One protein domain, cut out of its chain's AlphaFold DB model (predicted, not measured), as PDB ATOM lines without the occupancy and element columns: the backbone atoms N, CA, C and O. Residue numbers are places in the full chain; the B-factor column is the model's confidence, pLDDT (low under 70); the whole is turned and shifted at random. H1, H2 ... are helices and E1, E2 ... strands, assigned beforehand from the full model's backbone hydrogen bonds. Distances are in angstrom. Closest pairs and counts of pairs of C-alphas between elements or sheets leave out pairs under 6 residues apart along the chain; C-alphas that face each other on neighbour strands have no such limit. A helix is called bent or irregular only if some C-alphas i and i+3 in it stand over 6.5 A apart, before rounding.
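What this domain is: This is residues 13 to 84 of the 112 residues of an uncharacterized protein of Pedobacter changchengzhani (UniProt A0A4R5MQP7). A small two-stranded parallel sheet, E1 beside E2, has one long helix, H1, packed along it, running back from the strands' far ends to their beginnings. Past the strands' far ends the short helices H2, H3 and H4 form a loose cluster, from which residues 78 to 84 stick out as a free tail, while residues 13 to 26, with no named element, loop at the other end. The printed part has 72 residues, with four named helices and two named strands in the order E1, H1, E2, H2, H3, H4, a mixed class of helices and strands. The whole is loose, with a radius of gyration of the C-alphas of 13.9 A, and spans 36 by 32 by 18 A, only just flat.

How they stand to each other: After residues 13 to 26, strand E1, residues 27 to 31, is the parallel neighbour of strand E2, residues 52 to 56, at 25 degrees between their directions. N 28 and O 52 are 2.9 A apart and N 54 and O 28 are 2.8 A apart, both within hydrogen-bond range. Helix H1, residues 37 to 49, comes between them in the chain, and E1, H1 and E2 form a strand-helix-strand unit, two parallel neighbour strands joined through a helix, with a right-handed crossover. The closest C-alphas of H1 and E2 are those of Asn 41 and Ile 55, 6.6 A apart; E1 and H1 are near each other, with 7 pairs of C-alphas within 10 A. Helix H2, residues 58 to 62, is close to but not clearly touching H1, the closest C-alphas being those of Phe 37 and Glu 60, 7.3 A apart. Helix H3, residues 65 to 69, is close to but not clearly touching H2, with the closest C-alphas, of Glu 60 and Lys 68, 8.0 A apart. Helix H4, residues 74 to 78, is apart from H3, but its Ile 74 is the residue closest to E1, with C-alphas of Phe 31 and Ile 74 6.7 A apart. In H2, H3 and H4 every O i to N i+4 pair is within hydrogen-bond range; in H1 4 of 9 are, beside 7 of 10 O i to N i+3 pairs.

Where its parts are: E1 begins at C-alpha 27 (-4.502, -3.020, 30.441) and is 13.2 A long. H1 is 19.6 A long and only just irregular, with C-alphas 43 and 46 6.8 A apart. E2 is 13.0 A long, H2 6.2 A and H3 6.4 A. H4, 6.3 A long, ends at C-alpha 78 (-6.306, 15.331, 19.136).

The domain as a whole: The C-alphas farthest apart are those of Gly 21 and Thr 66, 37.9 A. The printed part has no cut, and the five links between named elements are tight. The mean pLDDT of the printed part is 90.1, and no printed residue is under 70.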
ATOM      1  N   THR A  13     -20.010  -4.648  19.911       86.00
ATOM      2  CA  THR A  13     -20.174  -6.077  19.588       86.00
ATOM      3  C   THR A  13     -18.878  -6.745  19.120       86.00
ATOM      4  O   THR A  13     -18.764  -7.971  19.148       86.00
ATOM      5  N   ASN A  14     -17.888  -5.952  18.695       86.50
ATOM      6  CA  ASN A  14     -16.563  -6.442  18.329       86.50
ATOM      7  C   ASN A  14     -15.615  -6.572  19.516       86.50
ATOM      8  O   ASN A  14     -14.560  -7.191  19.373       86.50
ATOM      9  N   LEU A  15     -15.995  -6.048  20.677       85.38
ATOM     10  CA  LEU A  15     -15.351  -6.385  21.924       85.38
ATOM     11  C   LEU A  15     -16.022  -7.640  22.473       85.38
ATOM     12  O   LEU A  15     -17.080  -7.587  23.082       85.38
ATOM     13  N   ASN A  16     -15.433  -8.796  22.196       85.19
ATOM     14  CA  ASN A  16     -15.913 -10.079  22.694       85.19
ATOM     15  C   ASN A  16     -14.739 -11.056  22.843       85.19
ATOM     16  O   ASN A  16     -13.633 -10.792  22.369       85.19
ATOM     17  N   ALA A  17     -14.965 -12.190  23.508       83.88
ATOM     18  CA  ALA A  17     -13.904 -13.145  23.837       83.88
ATOM     19  C   ALA A  17     -13.168 -13.703  22.609       83.88
ATOM     20  O   ALA A  17     -11.960 -13.936  22.680       83.88
ATOM     21  N   GLU A  18     -13.872 -13.878  21.489       86.88
ATOM     22  CA  GLU A  18     -13.303 -14.378  20.237       86.88
ATOM     23  C   GLU A  18     -12.308 -13.371  19.643       86.88
ATOM     24  O   GLU A  18     -11.175 -13.724  19.314       86.88
ATOM     25  N   LYS A  19     -12.695 -12.093  19.569       86.69
ATOM     26  CA  LYS A  19     -11.893 -11.036  18.930       86.69
ATOM     27  C   LYS A  19     -10.840 -10.425  19.855       86.69
ATOM     28  O   LYS A  19      -9.796  -9.973  19.390       86.69
ATOM     29  N   CYS A  20     -11.071 -10.437  21.167       87.94
ATOM     30  CA  CYS A  20     -10.199  -9.805  22.160       87.94
ATOM     31  C   CYS A  20      -9.169 -10.755  22.789       87.94
ATOM     32  O   CYS A  20      -8.491 -10.374  23.744       87.94
ATOM     33  N   GLY A  21      -8.985 -11.969  22.261       87.56
ATOM     34  CA  GLY A  21      -8.016 -12.932  22.799       87.56
ATOM     35  C   GLY A  21      -6.575 -12.400  22.888       87.56
ATOM     36  O   GLY A  21      -5.852 -12.742  23.825       87.56
ATOM     37  N   SER A  22      -6.169 -11.513  21.973       88.69
ATOM     38  CA  SER A  22      -4.844 -10.865  21.955       88.69
ATOM     39  C   SER A  22      -4.654  -9.778  23.026       88.69
ATOM     40  O   SER A  22      -3.523  -9.345  23.281       88.69
ATOM     41  N   LEU A  23      -5.746  -9.340  23.662       90.00
ATOM     42  CA  LEU A  23      -5.748  -8.339  24.730       90.00
ATOM     43  C   LEU A  23      -5.556  -8.956  26.119       90.00
ATOM     44  O   LEU A  23      -5.374  -8.218  27.087       90.00
ATOM     45  N   LYS A  24      -5.553 -10.291  26.229       88.81
ATOM     46  CA  LYS A  24      -5.327 -10.993  27.497       88.81
ATOM     47  C   LYS A  24      -4.064 -10.488  28.189       88.81
ATOM     48  O   LYS A  24      -3.013 -10.331  27.569       88.81
ATOM     49  N   SER A  25      -4.177 -10.248  29.493       86.94
ATOM     50  CA  SER A  25      -3.113  -9.693  30.349       86.94
ATOM     51  C   SER A  25      -2.656  -8.268  30.002       86.94
ATOM     52  O   SER A  25      -1.681  -7.786  30.577       86.94
ATOM     53  N   ARG A  26      -3.337  -7.564  29.087       89.56
ATOM     54  CA  ARG A  26      -3.098  -6.138  28.830       89.56
ATOM     55  C   ARG A  26      -4.060  -5.288  29.651       89.56
ATOM     56  O   ARG A  26      -5.184  -5.695  29.940       89.56
ATOM     57  N   THR A  27      -3.606  -4.084  29.985       91.38
ATOM     58  CA  THR A  27      -4.502  -3.020  30.441       91.38
ATOM     59  C   THR A  27      -4.981  -2.255  29.217       91.38
ATOM     60  O   THR A  27      -4.166  -1.801  28.414       91.38
ATOM     61  N   VAL A  28      -6.296  -2.162  29.059       91.81
ATOM     62  CA  VAL A  28      -6.962  -1.518  27.927       91.81
ATOM     63  C   VAL A  28      -7.757  -0.340  28.465       91.81
ATOM     64  O   VAL A  28      -8.529  -0.491  29.407       91.81
ATOM     65  N   THR A  29      -7.574   0.836  27.875       93.12
ATOM     66  CA  THR A  29      -8.389   2.015  28.179       93.12
ATOM     67  C   THR A  29      -9.207   2.362  26.950       93.12
ATOM     68  O   THR A  29      -8.643   2.651  25.898       93.12
ATOM     69  N   LEU A  30     -10.528   2.304  27.084       92.62
ATOM     70  CA  LEU A  30     -11.462   2.682  26.037       92.62
ATOM     71  C   LEU A  30     -11.748   4.179  26.134       92.62
ATOM     72  O   LEU A  30     -12.131   4.676  27.195       92.62
ATOM     73  N   PHE A  31     -11.555   4.878  25.023       94.12
ATOM     74  CA  PHE A  31     -12.034   6.239  24.825       94.12
ATOM     75  C   PHE A  31     -13.252   6.146  23.921       94.12
ATOM     76  O   PHE A  31     -13.132   5.709  22.781       94.12
ATOM     77  N   ILE A  32     -14.407   6.467  24.489       92.69
ATOM     78  CA  ILE A  32     -15.699   6.415  23.813       92.69
ATOM     79  C   ILE A  32     -16.087   7.838  23.447       92.69
ATOM     80  O   ILE A  32     -15.727   8.768  24.173       92.69
ATOM     81  N   ASP A  33     -16.824   7.975  22.357       93.19
ATOM     82  CA  ASP A  33     -17.486   9.207  21.949       93.19
ATOM     83  C   ASP A  33     -18.313   9.788  23.107       93.19
ATOM     84  O   ASP A  33     -18.724   9.082  24.045       93.19
ATOM     85  N   LEU A  34     -18.543  11.099  23.059       95.31
ATOM     86  CA  LEU A  34     -19.402  11.763  24.034       95.31
ATOM     87  C   LEU A  34     -20.799  11.135  24.072       95.31
ATOM     88  O   LEU A  34     -21.260  10.501  23.135       95.31
ATOM     89  N   ASN A  35     -21.461  11.245  25.221       93.25
ATOM     90  CA  ASN A  35     -22.758  10.635  25.520       93.25
ATOM     91  C   ASN A  35     -22.767   9.088  25.500       93.25
ATOM     92  O   ASN A  35     -23.769   8.471  25.868       93.25
ATOM     93  N   GLY A  36     -21.664   8.438  25.114       91.88
ATOM     94  CA  GLY A  36     -21.535   6.985  25.044       91.88
ATOM     95  C   GLY A  36     -21.065   6.327  26.342       91.88
ATOM     96  O   GLY A  36     -21.209   5.109  26.486       91.88
ATOM     97  N   PHE A  37     -20.526   7.095  27.298       91.94
ATOM     98  CA  PHE A  37     -19.879   6.548  28.495       91.94
ATOM     99  C   PHE A  37     -20.781   5.591  29.282       91.94
ATOM    100  O   PHE A  37     -20.377   4.460  29.540       91.94
ATOM    101  N   ASP A  38     -22.003   6.003  29.627       90.81
ATOM    102  CA  ASP A  38     -22.892   5.203  30.479       90.81
ATOM    103  C   ASP A  38     -23.288   3.880  29.816       90.81
ATOM    104  O   ASP A  38     -23.237   2.818  30.448       90.81
ATOM    105  N   LYS A  39     -23.614   3.925  28.517       89.88
ATOM    106  CA  LYS A  39     -23.946   2.735  27.727       89.88
ATOM    107  C   LYS A  39     -22.781   1.752  27.728       89.88
ATOM    108  O   LYS A  39     -22.936   0.605  28.148       89.88
ATOM    109  N   TRP A  40     -21.600   2.213  27.325       89.81
ATOM    110  CA  TRP A  40     -20.417   1.363  27.255       89.81
ATOM    111  C   TRP A  40     -20.005   0.848  28.635       89.81
ATOM    112  O   TRP A  40     -19.660  -0.320  28.768       89.81
ATOM    113  N   ASN A  41     -20.120   1.657  29.686       87.94
ATOM    114  CA  ASN A  41     -19.818   1.248  31.058       87.94
ATOM    115  C   ASN A  41     -20.758   0.161  31.589       87.94
ATOM    116  O   ASN A  41     -20.367  -0.634  32.447       87.94
ATOM    117  N   SER A  42     -21.983   0.084  31.071       87.38
ATOM    118  CA  SER A  42     -22.896  -1.014  31.384       87.38
ATOM    119  C   SER A  42     -22.551  -2.307  30.629       87.38
ATOM    120  O   SER A  42     -22.546  -3.374  31.241       87.38
ATOM    121  N   GLU A  43     -22.191  -2.206  29.346       83.12
ATOM    122  CA  GLU A  43     -22.004  -3.346  28.432       83.12
ATOM    123  C   GLU A  43     -20.592  -3.974  28.514       83.12
ATOM    124  O   GLU A  43     -20.426  -5.184  28.400       83.12
ATOM    125  N   VAL A  44     -19.553  -3.181  28.790       81.19
ATOM    126  CA  VAL A  44     -18.140  -3.623  28.836       81.19
ATOM    127  C   VAL A  44     -17.806  -4.445  30.085       81.19
ATOM    128  O   VAL A  44     -16.738  -5.053  30.151       81.19
ATOM    129  N   LYS A  45     -18.706  -4.531  31.074       77.25
ATOM    130  CA  LYS A  45     -18.486  -5.328  32.296       77.25
ATOM    131  C   LYS A  45     -18.154  -6.787  31.997       77.25
ATOM    132  O   LYS A  45     -17.367  -7.387  32.716       77.25
ATOM    133  N   GLU A  46     -18.690  -7.349  30.919       74.31
ATOM    134  CA  GLU A  46     -18.399  -8.731  30.522       74.31
ATOM    135  C   GLU A  46     -16.957  -8.909  30.005       74.31
ATOM    136  O   GLU A  46     -16.381  -9.999  30.087       74.31
ATOM    137  N   LEU A  47     -16.319  -7.826  29.550       77.81
ATOM    138  CA  LEU A  47     -14.959  -7.823  28.999       77.81
ATOM    139  C   LEU A  47     -13.868  -7.857  30.058       77.81
ATOM    140  O   LEU A  47     -12.725  -8.195  29.733       77.81
ATOM    141  N   SER A  48     -14.202  -7.570  31.319       79.38
ATOM    142  CA  SER A  48     -13.251  -7.700  32.427       79.38
ATOM    143  C   SER A  48     -12.763  -9.144  32.599       79.38
ATOM    144  O   SER A  48     -11.708  -9.373  33.183       79.38
ATOM    145  N   SER A  49     -13.505 -10.123  32.065       80.44
ATOM    146  CA  SER A  49     -13.095 -11.532  32.006       80.44
ATOM    147  C   SER A  49     -11.979 -11.811  30.984       80.44
ATOM    148  O   SER A  49     -11.300 -12.833  31.073       80.44
ATOM    149  N   ILE A  50     -11.763 -10.910  30.019       81.25
ATOM    150  CA  ILE A  50     -10.810 -11.079  28.913       81.25
ATOM    151  C   ILE A  50      -9.529 -10.279  29.163       81.25
ATOM    152  O   ILE A  50      -8.430 -10.786  28.932       81.25
ATOM    153  N   ALA A  51      -9.655  -9.032  29.619       86.88
ATOM    154  CA  ALA A  51      -8.539  -8.120  29.859       86.88
ATOM    155  C   ALA A  51      -8.856  -7.147  31.005       86.88
ATOM    156  O   ALA A  51     -10.004  -7.019  31.427       86.88
ATOM    157  N   ASN A  52      -7.846  -6.417  31.484       88.44
ATOM    158  CA  ASN A  52      -8.066  -5.336  32.442       88.44
ATOM    159  C   ASN A  52      -8.568  -4.091  31.692       88.44
ATOM    160  O   ASN A  52      -7.764  -3.271  31.240       88.44
ATOM    161  N   VAL A  53      -9.883  -4.005  31.483       88.94
ATOM    162  CA  VAL A  53     -10.523  -2.937  30.704       88.94
ATOM    163  C   VAL A  53     -11.011  -1.820  31.622       88.94
ATOM    164  O   VAL A  53     -11.762  -2.062  32.562       88.94
ATOM    165  N   ASN A  54     -10.626  -0.588  31.300       89.62
ATOM    166  CA  ASN A  54     -11.131   0.635  31.910       89.62
ATOM    167  C   ASN A  54     -11.793   1.504  30.842       89.62
ATOM    168  O   ASN A  54     -11.295   1.592  29.720       89.62
ATOM    169  N   ILE A  55     -12.868   2.195  31.203       91.12
ATOM    170  CA  ILE A  55     -13.499   3.186  30.331       91.12
ATOM    171  C   ILE A  55     -13.136   4.568  30.841       91.12
ATOM    172  O   ILE A  55     -13.333   4.887  32.012       91.12
ATOM    173  N   SER A  56     -12.577   5.381  29.957       93.50
ATOM    174  CA  SER A  56     -12.224   6.756  30.263       93.50
ATOM    175  C   SER A  56     -13.474   7.633  30.254       93.50
ATOM    176  O   SER A  56     -14.149   7.742  29.235       93.50
ATOM    177  N   ASN A  57     -13.750   8.315  31.365       94.00
ATOM    178  CA  ASN A  57     -14.755   9.381  31.439       94.00
ATOM    179  C   ASN A  57     -14.158  10.772  31.154       94.00
ATOM    180  O   ASN A  57     -14.803  11.787  31.410       94.00
ATOM    181  N   LEU A  58     -12.923  10.839  30.642       95.56
ATOM    182  CA  LEU A  58     -12.206  12.097  30.438       95.56
ATOM    183  C   LEU A  58     -12.980  13.062  29.535       95.56
ATOM    184  O   LEU A  58     -13.079  14.242  29.862       95.56
ATOM    185  N   LEU A  59     -13.517  12.563  28.416       94.94
ATOM    186  CA  LEU A  59     -14.276  13.394  27.480       94.94
ATOM    187  C   LEU A  59     -15.555  13.906  28.148       94.94
ATOM    188  O   LEU A  59     -15.803  15.107  28.146       94.94
ATOM    189  N   GLU A  60     -16.295  13.034  28.837       94.44
ATOM    190  CA  GLU A  60     -17.526  13.405  29.547       94.44
ATOM    191  C   GLU A  60     -17.336  14.493  30.600       94.44
ATOM    192  O   GLU A  60     -18.200  15.359  30.763       94.44
ATOM    193  N   GLN A  61     -16.218  14.435  31.327       95.88
ATOM    194  CA  GLN A  61     -15.899  15.378  32.397       95.88
ATOM    195  C   GLN A  61     -15.410  16.732  31.880       95.88
ATOM    196  O   GLN A  61     -15.514  17.728  32.594       95.88
ATOM    197  N   ARG A  62     -14.808  16.768  30.686       95.50
ATOM    198  CA  ARG A  62     -14.110  17.951  30.159       95.50
ATOM    199  C   ARG A  62     -14.883  18.664  29.052       95.50
ATOM    200  O   ARG A  62     -14.639  19.850  28.853       95.50
ATOM    201  N   ALA A  63     -15.767  17.966  28.341       96.88
ATOM    202  CA  ALA A  63     -16.487  18.521  27.204       96.88
ATOM    203  C   ALA A  63     -17.487  19.601  27.623       96.88
ATOM    204  O   ALA A  63     -18.223  19.473  28.607       96.88
ATOM    205  N   THR A  64     -17.546  20.658  26.820       97.00
ATOM    206  CA  THR A  64     -18.579  21.689  26.918       97.00
ATOM    207  C   THR A  64     -19.938  21.151  26.463       97.00
ATOM    208  O   THR A  64     -20.028  20.154  25.748       97.00
ATOM    209  N   ALA A  65     -21.025  21.841  26.823       96.81
ATOM    210  CA  ALA A  65     -22.367  21.469  26.367       96.81
ATOM    211  C   ALA A  65     -22.476  21.432  24.830       96.81
ATOM    212  O   ALA A  65     -23.131  20.554  24.279       96.81
ATOM    213  N   THR A  66     -21.801  22.353  24.136       97.50
ATOM    214  CA  THR A  66     -21.770  22.387  22.668       97.50
ATOM    215  C   THR A  66     -21.045  21.178  22.087       97.50
ATOM    216  O   THR A  66     -21.558  20.564  21.160       97.50
ATOM    217  N   GLU A  67     -19.898  20.798  22.649       97.00
ATOM    218  CA  GLU A  67     -19.143  19.624  22.190       97.00
ATOM    219  C   GLU A  67     -19.919  18.321  22.429       97.00
ATOM    220  O   GLU A  67     -19.888  17.435  21.583       97.00
ATOM    221  N   LYS A  68     -20.692  18.224  23.524       95.62
ATOM    222  CA  LYS A  68     -21.597  17.083  23.758       95.62
ATOM    223  C   LYS A  68     -22.717  16.994  22.726       95.62
ATOM    224  O   LYS A  68     -23.054  15.896  22.308       95.62
ATOM    225  N   ILE A  69     -23.276  18.125  22.295       96.62
ATOM    226  CA  ILE A  69     -24.286  18.160  21.220       96.62
ATOM    227  C   ILE A  69     -23.675  17.746  19.873       96.62
ATOM    228  O   ILE A  69     -24.362  17.155  19.048       96.62
ATOM    229  N   GLN A  70     -22.398  18.063  19.650       95.69
ATOM    230  CA  GLN A  70     -21.656  17.687  18.443       95.69
ATOM    231  C   GLN A  70     -21.181  16.232  18.442       95.69
ATOM    232  O   GLN A  70     -20.692  15.782  17.412       95.69
ATOM    233  N   ASP A  71     -21.335  15.529  19.565       95.00
ATOM    234  CA  ASP A  71     -20.965  14.123  19.721       95.00
ATOM    235  C   ASP A  71     -19.479  13.849  19.439       95.00
ATOM    236  O   ASP A  71     -19.122  12.861  18.806       95.00
ATOM    237  N   LEU A  72     -18.602  14.761  19.882       96.44
ATOM    238  CA  LEU A  72     -17.169  14.667  19.583       96.44
ATOM    239  C   LEU A  72     -16.523  13.398  20.153       96.44
ATOM    240  O   LEU A  72     -16.815  12.978  21.279       96.44
ATOM    241  N   ASP A  73     -15.544  12.875  19.421       94.56
ATOM    242  CA  ASP A  73     -14.695  11.763  19.839       94.56
ATOM    243  C   ASP A  73     -13.291  12.232  20.274       94.56
ATOM    244  O   ASP A  73     -12.959  13.419  20.280       94.56
ATOM    245  N   ILE A  74     -12.422  11.297  20.681       93.38
ATOM    246  CA  ILE A  74     -11.044  11.640  21.071       93.38
ATOM    247  C   ILE A  74     -10.222  12.216  19.907       93.38
ATOM    248  O   ILE A  74      -9.337  13.046  20.133       93.38
ATOM    249  N   VAL A  75     -10.489  11.786  18.674       92.31
ATOM    250  CA  VAL A  75      -9.770  12.235  17.481       92.31
ATOM    251  C   VAL A  75     -10.064  13.710  17.232       92.31
ATOM    252  O   VAL A  75      -9.113  14.462  17.019       92.31
ATOM    253  N   ASP A  76     -11.313  14.153  17.390       95.44
ATOM    254  CA  ASP A  76     -11.717  15.562  17.268       95.44
ATOM    255  C   ASP A  76     -10.936  16.494  18.202       95.44
ATOM    256  O   ASP A  76     -10.649  17.648  17.866       95.44
ATOM    257  N   TYR A  77     -10.551  16.009  19.384       93.62
ATOM    258  CA  TYR A  77      -9.677  16.761  20.282       93.62
ATOM    259  C   TYR A  77      -8.220  16.703  19.838       93.62
ATOM    260  O   TYR A  77      -7.551  17.735  19.827       93.62
ATOM    261  N   LEU A  78      -7.716  15.521  19.477       91.56
ATOM    262  CA  LEU A  78      -6.306  15.331  19.136       91.56
ATOM    263  C   LEU A  78      -5.890  16.119  17.889       91.56
ATOM    264  O   LEU A  78      -4.791  16.672  17.873       91.56
ATOM    265  N   ILE A  79      -6.767  16.244  16.886       93.06
ATOM    266  CA  ILE A  79      -6.469  16.994  15.653       93.06
ATOM    267  C   ILE A  79      -6.280  18.501  15.884       93.06
ATOM    268  O   ILE A  79      -5.702  19.181  15.038       93.06
ATOM    269  N   LYS A  80      -6.722  19.036  17.031       92.75
ATOM    270  CA  LYS A  80      -6.529  20.447  17.407       92.75
ATOM    271  C   LYS A  80      -5.084  20.746  17.843       92.75
ATOM    272  O   LYS A  80      -4.737  21.912  18.034       92.75
ATOM    273  N   PHE A  81      -4.241  19.723  18.015       90.50
ATOM    274  CA  PHE A  81      -2.873  19.857  18.509       90.50
ATOM    275  C   PHE A  81      -1.833  19.435  17.466       90.50
ATOM    276  O   PHE A  81      -1.997  18.462  16.737       90.50
ATOM    277  N   ASP A  82      -0.701  20.141  17.454       88.62
ATOM    278  CA  ASP A  82       0.483  19.718  16.706       88.62
ATOM    279  C   ASP A  82       1.168  18.565  17.447       88.62
ATOM    280  O   ASP A  82       1.750  18.759  18.522       88.62
ATOM    281  N   TYR A  83       1.102  17.366  16.868       82.69
ATOM    282  CA  TYR A  83       1.593  16.164  17.531       82.69
ATOM    283  C   TYR A  83       3.107  16.185  17.789       82.69
ATOM    284  O   TYR A  83       3.583  15.519  18.713       82.69
ATOM    285  N   ILE A  84       3.869  16.981  17.029       82.56
ATOM    286  CA  ILE A  84       5.317  17.139  17.216       82.56
ATOM    287  C   ILE A  84       5.607  17.704  18.612       82.56
ATOM    288  O   ILE A  84       6.584  17.313  19.253       82.56
TER     289      ILE A  84